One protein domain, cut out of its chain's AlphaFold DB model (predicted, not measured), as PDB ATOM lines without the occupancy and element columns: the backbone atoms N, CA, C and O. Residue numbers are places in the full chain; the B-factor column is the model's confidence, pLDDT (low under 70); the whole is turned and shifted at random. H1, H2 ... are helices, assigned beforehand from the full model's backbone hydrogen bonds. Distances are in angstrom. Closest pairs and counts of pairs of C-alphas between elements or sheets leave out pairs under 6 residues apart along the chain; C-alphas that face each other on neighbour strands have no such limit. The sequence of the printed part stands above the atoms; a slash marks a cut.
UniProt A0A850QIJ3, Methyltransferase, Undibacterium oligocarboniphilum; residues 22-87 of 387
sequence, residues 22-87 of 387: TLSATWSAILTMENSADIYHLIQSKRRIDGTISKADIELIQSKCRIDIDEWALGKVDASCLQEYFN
ATOM      1  N   THR A  22     -97.170  31.309-122.594       47.06
ATOM      2  CA  THR A  22     -95.759  31.473-122.996       47.06
ATOM      3  C   THR A  22     -94.873  30.257-122.720       47.06
ATOM      4  O   THR A  22     -93.813  30.142-123.324       47.06
ATOM      5  N   LEU A  23     -95.310  29.325-121.869       47.59
ATOM      6  CA  LEU A  23     -94.584  28.085-121.554       47.59
ATOM      7  C   LEU A  23     -95.293  26.820-122.072       47.59
ATOM      8  O   LEU A  23     -94.948  25.720-121.654       47.59
ATOM      9  N   SER A  24     -96.284  26.949-122.964       63.16
ATOM     10  CA  SER A  24     -97.027  25.808-123.517       63.16
ATOM     11  C   SER A  24     -96.355  25.226-124.765       63.16
ATOM     12  O   SER A  24     -95.970  25.961-125.679       63.16
ATOM     13  N   ALA A  25     -96.292  23.892-124.850       63.66
ATOM     14  CA  ALA A  25     -95.857  23.186-126.059       63.66
ATOM     15  C   ALA A  25     -96.676  23.601-127.299       63.66
ATOM     16  O   ALA A  25     -96.127  23.753-128.387       63.66
ATOM     17  N   THR A  26     -97.974  23.877-127.126       69.44
ATOM     18  CA  THR A  26     -98.872  24.354-128.188       69.44
ATOM     19  C   THR A  26     -98.470  25.728-128.722       69.44
ATOM     20  O   THR A  26     -98.465  25.937-129.930       69.44
ATOM     21  N   TRP A  27     -98.092  26.661-127.846       64.25
ATOM     22  CA  TRP A  27     -97.699  28.013-128.261       64.25
ATOM     23  C   TRP A  27     -96.352  28.021-128.991       64.25
ATOM     24  O   TRP A  27     -96.181  28.697-130.004       64.25
ATOM     25  N   SER A  28     -95.415  27.184-128.541       64.69
ATOM     26  CA  SER A  28     -94.125  26.989-129.222       64.69
ATOM     27  C   SER A  28     -94.307  26.363-130.614       64.69
ATOM     28  O   SER A  28     -93.639  26.753-131.577       64.69
ATOM     29  N   ALA A  29     -95.267  25.440-130.751       70.50
ATOM     30  CA  ALA A  29     -95.659  24.873-132.037       70.50
ATOM     31  C   ALA A  29     -96.294  25.917-132.972       70.50
ATOM     32  O   ALA A  29     -95.933  25.945-134.148       70.50
ATOM     33  N   ILE A  30     -97.159  26.809-132.465       71.88
ATOM     34  CA  ILE A  30     -97.735  27.927-133.240       71.88
ATOM     35  C   ILE A  30     -96.614  28.775-133.853       71.88
ATOM     36  O   ILE A  30     -96.519  28.878-135.076       71.88
ATOM     37  N   LEU A  31     -95.693  29.279-133.024       64.56
ATOM     38  CA  LEU A  31     -94.594  30.139-133.480       64.56
ATOM     39  C   LEU A  31     -93.677  29.444-134.498       64.56
ATOM     40  O   LEU A  31     -93.209  30.069-135.452       64.56
ATOM     41  N   THR A  32     -93.418  28.146-134.319       69.62
ATOM     42  CA  THR A  32     -92.606  27.352-135.256       69.62
ATOM     43  C   THR A  32     -93.301  27.192-136.611       69.62
ATOM     44  O   THR A  32     -92.657  27.290-137.658       69.62
ATOM     45  N   MET A  33     -94.616  26.949-136.601       75.88
ATOM     46  CA  MET A  33     -95.415  26.764-137.812       75.88
ATOM     47  C   MET A  33     -95.604  28.073-138.589       75.88
ATOM     48  O   MET A  33     -95.555  28.048-139.816       75.88
ATOM     49  N   GLU A  34     -95.758  29.211-137.905       68.50
ATOM     50  CA  GLU A  34     -95.879  30.532-138.538       68.50
ATOM     51  C   GLU A  34     -94.589  31.011-139.205       68.50
ATOM     52  O   GLU A  34     -94.615  31.548-140.312       68.50
ATOM     53  N   ASN A  35     -93.442  30.801-138.557       57.72
ATOM     54  CA  ASN A  35     -92.160  31.319-139.036       57.72
ATOM     55  C   ASN A  35     -91.495  30.433-140.110       57.72
ATOM     56  O   ASN A  35     -90.368  30.702-140.529       57.72
ATOM     57  N   SER A  36     -92.181  29.383-140.578       67.38
ATOM     58  CA  SER A  36     -91.690  28.443-141.591       67.38
ATOM     59  C   SER A  36     -92.483  28.545-142.895       67.38
ATOM     60  O   SER A  36     -93.634  28.114-142.988       67.38
ATOM     61  N   ALA A  37     -91.835  29.057-143.946       59.91
ATOM     62  CA  ALA A  37     -92.449  29.226-145.265       59.91
ATOM     63  C   ALA A  37     -92.962  27.901-145.870       59.91
ATOM     64  O   ALA A  37     -94.024  27.867-146.495       59.91
ATOM     65  N   ASP A  38     -92.250  26.794-145.648       67.38
ATOM     66  CA  ASP A  38     -92.644  25.478-146.165       67.38
ATOM     67  C   ASP A  38     -93.909  24.940-145.474       67.38
ATOM     68  O   ASP A  38     -94.778  24.351-146.125       67.38
ATOM     69  N   ILE A  39     -94.052  25.173-144.163       77.19
ATOM     70  CA  ILE A  39     -95.239  24.772-143.391       77.19
ATOM     71  C   ILE A  39     -96.439  25.637-143.777       77.19
ATOM     72  O   ILE A  39     -97.533  25.106-143.983       77.19
ATOM     73  N   TYR A  40     -96.228  26.941-143.965       72.75
ATOM     74  CA  TYR A  40     -97.262  27.854-144.440       72.75
ATOM     75  C   TYR A  40     -97.910  27.347-145.740       72.75
ATOM     76  O   TYR A  40     -99.132  27.210-145.818       72.75
ATOM     77  N   HIS A  41     -97.113  26.979-146.747       73.44
ATOM     78  CA  HIS A  41     -97.650  26.472-148.015       73.44
ATOM     79  C   HIS A  41     -98.401  25.139-147.874       73.44
ATOM     80  O   HIS A  41     -99.397  24.919-148.574       73.44
ATOM     81  N   LEU A  42     -97.980  24.263-146.956       79.31
ATOM     82  CA  LEU A  42     -98.703  23.025-146.655       79.31
ATOM     83  C   LEU A  42    -100.092  23.304-146.070       79.31
ATOM     84  O   LEU A  42    -101.056  22.692-146.532       79.31
ATOM     85  N   ILE A  43    -100.201  24.252-145.133       78.44
ATOM     86  CA  ILE A  43    -101.478  24.687-144.545       78.44
ATOM     87  C   ILE A  43    -102.401  25.223-145.645       78.44
ATOM     88  O   ILE A  43    -103.529  24.752-145.777       78.44
ATOM     89  N   GLN A  44    -101.912  26.121-146.509       76.81
ATOM     90  CA  GLN A  44    -102.719  26.697-147.594       76.81
ATOM     91  C   GLN A  44    -103.265  25.630-148.558       76.81
ATOM     92  O   GLN A  44    -104.433  25.673-148.930       76.81
ATOM     93  N   SER A  45    -102.463  24.619-148.912       74.88
ATOM     94  CA  SER A  45    -102.895  23.527-149.805       74.88
ATOM     95  C   SER A  45    -103.996  22.621-149.229       74.88
ATOM     96  O   SER A  45    -104.629  21.868-149.970       74.88
ATOM     97  N   LYS A  46    -104.189  22.653-147.905       80.19
ATOM     98  CA  LYS A  46    -105.150  21.834-147.157       80.19
ATOM     99  C   LYS A  46    -106.383  22.616-146.717       80.19
ATOM    100  O   LYS A  46    -107.296  22.025-146.141       80.19
ATOM    101  N   ARG A  47    -106.425  23.922-146.998       76.38
ATOM    102  CA  ARG A  47    -107.606  24.742-146.743       76.38
ATOM    103  C   ARG A  47    -108.771  24.285-147.613       76.38
ATOM    104  O   ARG A  47    -108.620  23.852-148.756       76.38
ATOM    105  N   ARG A  48    -109.954  24.365-147.024       64.25
ATOM    106  CA  ARG A  48    -111.243  24.129-147.659       64.25
ATOM    107  C   ARG A  48    -111.638  25.349-148.489       64.25
ATOM    108  O   ARG A  48    -110.980  26.385-148.459       64.25
ATOM    109  N   ILE A  49    -112.737  25.223-149.233       49.62
ATOM    110  CA  ILE A  49    -113.240  26.295-150.107       49.62
ATOM    111  C   ILE A  49    -113.655  27.552-149.325       49.62
ATOM    112  O   ILE A  49    -113.592  28.646-149.872       49.62
ATOM    113  N   ASP A  50    -114.041  27.388-148.058       52.59
ATOM    114  CA  ASP A  50    -114.368  28.474-147.123       52.59
ATOM    115  C   ASP A  50    -113.120  29.115-146.489       52.59
ATOM    116  O   ASP A  50    -113.235  29.960-145.610       52.59
ATOM    117  N   GLY A  51    -111.923  28.698-146.913       56.38
ATOM    118  CA  GLY A  51    -110.650  29.160-146.376       56.38
ATOM    119  C   GLY A  51    -110.211  28.441-145.100       56.38
ATOM    120  O   GLY A  51    -109.061  28.604-144.706       56.38
ATOM    121  N   THR A  52    -111.038  27.607-144.461       74.06
ATOM    122  CA  THR A  52    -110.705  26.964-143.172       74.06
ATOM    123  C   THR A  52    -109.845  25.713-143.325       74.06
ATOM    124  O   THR A  52    -109.911  25.009-144.332       74.06
ATOM    125  N   ILE A  53    -109.035  25.388-142.316       80.69
ATOM    126  CA  ILE A  53    -108.290  24.130-142.214       80.69
ATOM    127  C   ILE A  53    -108.847  23.250-141.088       80.69
ATOM    128  O   ILE A  53    -109.278  23.719-140.030       80.69
ATOM    129  N   SER A  54    -108.889  21.938-141.331       84.38
ATOM    130  CA  SER A  54    -109.403  20.974-140.359       84.38
ATOM    131  C   SER A  54    -108.343  20.589-139.326       84.38
ATOM    132  O   SER A  54    -107.154  20.550-139.636       84.38
ATOM    133  N   LYS A  55    -108.776  20.229-138.111       83.19
ATOM    134  CA  LYS A  55    -107.885  19.699-137.066       83.19
ATOM    135  C   LYS A  55    -107.066  18.507-137.558       83.19
ATOM    136  O   LYS A  55    -105.867  18.465-137.337       83.19
ATOM    137  N   ALA A  56    -107.700  17.579-138.274       82.44
ATOM    138  CA  ALA A  56    -107.036  16.384-138.792       82.44
ATOM    139  C   ALA A  56    -105.937  16.720-139.817       82.44
ATOM    140  O   ALA A  56    -104.896  16.068-139.848       82.44
ATOM    141  N   ASP A  57    -106.142  17.748-140.646       86.81
ATOM    142  CA  ASP A  57    -105.105  18.217-141.569       86.81
ATOM    143  C   ASP A  57    -103.963  18.924-140.820       86.81
ATOM    144  O   ASP A  57    -102.802  18.749-141.186       86.81
ATOM    145  N   ILE A  58    -104.269  19.658-139.745       87.81
ATOM    146  CA  ILE A  58    -103.266  20.248-138.844       87.81
ATOM    147  C   ILE A  58    -102.449  19.159-138.131       87.81
ATOM    148  O   ILE A  58    -101.224  19.224-138.155       87.81
ATOM    149  N   GLU A  59    -103.084  18.117-137.588       86.38
ATOM    150  CA  GLU A  59    -102.415  16.954-136.975       86.38
ATOM    151  C   GLU A  59    -101.524  16.214-137.981       86.38
ATOM    152  O   GLU A  59    -100.400  15.811-137.671       86.38
ATOM    153  N   LEU A  60    -101.992  16.073-139.224       86.06
ATOM    154  CA  LEU A  60    -101.207  15.473-140.297       86.06
ATOM    155  C   LEU A  60     -99.958  16.308-140.616       86.06
ATOM    156  O   LEU A  60     -98.886  15.743-140.834       86.06
ATOM    157  N   ILE A  61    -100.083  17.639-140.653       85.75
ATOM    158  CA  ILE A  61     -98.954  18.550-140.881       85.75
ATOM    159  C   ILE A  61     -97.981  18.498-139.699       85.75
ATOM    160  O   ILE A  61     -96.782  18.355-139.930       85.75
ATOM    161  N   GLN A  62     -98.473  18.524-138.456       83.94
ATOM    162  CA  GLN A  62     -97.654  18.389-137.244       83.94
ATOM    163  C   GLN A  62     -96.823  17.108-137.270       83.94
ATOM    164  O   GLN A  62     -95.598  17.169-137.173       83.94
ATOM    165  N   SER A  63     -97.469  15.960-137.502       84.44
ATOM    166  CA  SER A  63     -96.794  14.662-137.555       84.44
ATOM    167  C   SER A  63     -95.775  14.597-138.698       84.44
ATOM    168  O   SER A  63     -94.650  14.121-138.524       84.44
ATOM    169  N   LYS A  64     -96.124  15.128-139.878       86.44
ATOM    170  CA  LYS A  64     -95.234  15.142-141.047       86.44
ATOM    171  C   LYS A  64     -94.002  16.024-140.831       86.44
ATOM    172  O   LYS A  64     -92.913  15.662-141.278       86.44
ATOM    173  N   CYS A  65     -94.174  17.160-140.162       82.44
ATOM    174  CA  CYS A  65     -93.117  18.127-139.874       82.44
ATOM    175  C   CYS A  65     -92.410  17.868-138.531       82.44
ATOM    176  O   CYS A  65     -91.457  18.576-138.218       82.44
ATOM    177  N   ARG A  66     -92.820  16.824-137.791       82.19
ATOM    178  CA  ARG A  66     -92.278  16.401-136.486       82.19
ATOM    179  C   ARG A  66     -92.362  17.490-135.412       82.19
ATOM    180  O   ARG A  66     -91.411  17.713-134.667       82.19
ATOM    181  N   ILE A  67     -93.503  18.167-135.346       74.56
ATOM    182  CA  ILE A  67     -93.777  19.264-134.407       74.56
ATOM    183  C   ILE A  67     -94.462  18.681-133.169       74.56
ATOM    184  O   ILE A  67     -95.633  18.952-132.922       74.56
ATOM    185  N   ASP A  68     -93.763  17.805-132.442       62.81
ATOM    186  CA  ASP A  68     -94.405  17.016-131.384       62.81
ATOM    187  C   ASP A  68     -94.082  17.486-129.954       62.81
ATOM    188  O   ASP A  68     -94.966  17.359-129.116       62.81
ATOM    189  N   ILE A  69     -92.906  18.066-129.651       57.03
ATOM    190  CA  ILE A  69     -92.554  18.667-128.339       57.03
ATOM    191  C   ILE A  69     -91.327  19.599-128.506       57.03
ATOM    192  O   ILE A  69     -90.357  19.207-129.153       57.03
ATOM    193  N   ASP A  70     -91.333  20.785-127.881       52.72
ATOM    194  CA  ASP A  70     -90.106  21.536-127.545       52.72
ATOM    195  C   ASP A  70     -89.647  21.097-126.141       52.72
ATOM    196  O   ASP A  70     -90.452  21.106-125.209       52.72
ATOM    197  N   GLU A  71     -88.384  20.682-125.977       46.75
ATOM    198  CA  GLU A  71     -87.828  20.182-124.702       46.75
ATOM    199  C   GLU A  71     -87.935  21.198-123.547       46.75
ATOM    200  O   GLU A  71     -87.804  20.825-122.380       46.75
ATOM    201  N   TRP A  72     -88.200  22.470-123.860       43.28
ATOM    202  CA  TRP A  72     -88.282  23.578-122.910       43.28
ATOM    203  C   TRP A  72     -89.723  24.007-122.578       43.28
ATOM    204  O   TRP A  72     -89.911  24.905-121.755       43.28
ATOM    205  N   ALA A  73     -90.740  23.369-123.174       55.53
ATOM    206  CA  ALA A  73     -92.150  23.733-123.023       55.53
ATOM    207  C   ALA A  73     -92.975  22.673-122.263       55.53
ATOM    208  O   ALA A  73     -92.776  21.465-122.396       55.53
ATOM    209  N   LEU A  74     -93.936  23.125-121.452       49.66
ATOM    210  CA  LEU A  74     -94.805  22.280-120.632       49.66
ATOM    211  C   LEU A  74     -96.002  21.754-121.446       49.66
ATOM    212  O   LEU A  74     -96.692  22.506-122.139       49.66
ATOM    213  N   GLY A  75     -96.297  20.460-121.293       61.56
ATOM    214  CA  GLY A  75     -97.483  19.810-121.865       61.56
ATOM    215  C   GLY A  75     -97.261  19.160-123.234       61.56
ATOM    216  O   GLY A  75     -96.138  19.013-123.702       61.56
ATOM    217  N   LYS A  76     -98.356  18.710-123.856       67.81
ATOM    218  CA  LYS A  76     -98.377  18.199-125.236       67.81
ATOM    219  C   LYS A  76     -98.980  19.257-126.150       67.81
ATOM    220  O   LYS A  76     -99.823  20.029-125.701       67.81
ATOM    221  N   VAL A  77     -98.570  19.259-127.414       72.25
ATOM    222  CA  VAL A  77     -99.164  20.118-128.441       72.25
ATOM    223  C   VAL A  77    -100.651  19.784-128.601       72.25
ATOM    224  O   VAL A  77    -101.013  18.627-128.823       72.25
ATOM    225  N   ASP A  78    -101.510  20.795-128.484       78.56
ATOM    226  CA  ASP A  78    -102.949  20.678-128.709       78.56
ATOM    227  C   ASP A  78    -103.296  21.095-130.141       78.56
ATOM    228  O   ASP A  78    -103.285  22.274-130.509       78.56
ATOM    229  N   ALA A  79    -103.625  20.103-130.963       78.81
ATOM    230  CA  ALA A  79    -104.005  20.338-132.343       78.81
ATOM    231  C   ALA A  79    -105.343  21.078-132.508       78.81
ATOM    232  O   ALA A  79    -105.545  21.687-133.555       78.81
ATOM    233  N   SER A  80    -106.240  21.061-131.511       77.25
ATOM    234  CA  SER A  80    -107.455  21.891-131.541       77.25
ATOM    235  C   SER A  80    -107.092  23.369-131.478       77.25
ATOM    236  O   SER A  80    -107.520  24.132-132.334       77.25
ATOM    237  N   CYS A  81    -106.241  23.761-130.530       76.12
ATOM    238  CA  CYS A  81    -105.812  25.153-130.398       76.12
ATOM    239  C   CYS A  81    -105.037  25.634-131.633       76.12
ATOM    240  O   CYS A  81    -105.205  26.768-132.066       76.12
ATOM    241  N   LEU A  82    -104.215  24.768-132.236       76.31
ATOM    242  CA  LEU A  82    -103.534  25.081-133.497       76.31
ATOM    243  C   LEU A  82    -104.515  25.256-134.660       76.31
ATOM    244  O   LEU A  82    -104.347  26.154-135.480       76.31
ATOM    245  N   GLN A  83    -105.548  24.417-134.735       84.25
ATOM    246  CA  GLN A  83    -106.601  24.559-135.733       84.25
ATOM    247  C   GLN A  83    -107.369  25.876-135.570       84.25
ATOM    248  O   GLN A  83    -107.611  26.551-136.568       84.25
ATOM    249  N   GLU A  84    -107.776  26.207-134.347       77.88
ATOM    250  CA  GLU A  84    -108.471  27.458-134.025       77.88
ATOM    251  C   GLU A  84    -107.614  28.655-134.443       77.88
ATOM    252  O   GLU A  84    -108.043  29.450-135.274       77.88
ATOM    253  N   TYR A  85    -106.348  28.679-134.019       76.88
ATOM    254  CA  TYR A  85    -105.397  29.732-134.368       76.88
ATOM    255  C   TYR A  85    -105.266  29.957-135.886       76.88
ATOM    256  O   TYR A  85    -105.393  31.076-136.368       76.88
ATOM    257  N   PHE A  86    -105.072  28.896-136.681       77.81
ATOM    258  CA  PHE A  86    -104.925  29.032-138.141       77.81
ATOM    259  C   PHE A  86    -106.238  29.307-138.894       77.81
ATOM    260  O   PHE A  86    -106.214  29.476-140.123       77.81
ATOM    261  N   ASN A  87    -107.369  29.330-138.190       76.56
ATOM    262  CA  ASN A  87    -108.669  29.691-138.738       76.56
ATOM    263  C   ASN A  87    -109.149  31.087-138.320       76.56
ATOM    264  O   ASN A  87    -109.986  31.639-139.029       76.56
TER     265      ASN A  87
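Overview. This is residues 22 to 87 of the 387 residues of the protein "Methyltransferase" of Undibacterium oligocarboniphilum (UniProt A0A850QIJ3). Four short helices make a round: H1 turns a corner into H2, H2 and H3 form a helical hairpin, and H4 packs on H3 and H1. The printed part has 66 residues, four named helices and no named strand: all helix, compact, with a radius of gyration of the C-alphas of 11.3 A, spanning 36 by 20 by 18 A.

Arrangement. H1, residues 25 to 34, and H2, residues 37 to 46, touch only at the corner, about perpendicular at 86 degrees. H2 touches H3, residues 55 to 65, opposite ways; their closest C-alphas, Lys 46 and Asp 57, are 6.7 A apart. H4, residues 79 to 85, touches H3 at 74 degrees, about perpendicular, and H1 at a steep tilt of 52 degrees. In these helices every O i to N i+4 pair is within hydrogen-bond range.

Along the chain. H1 begins at C-alpha 25 (-95.857, 23.186, -126.059); H3 is 15.1 A long; H4 ends at C-alpha 85 (-105.397, 29.732, -134.368).

Size, cuts and confidence. The printed part has no cut. The H3 to H4 link is long. Residues 68 to 76 are among those under pLDDT 70.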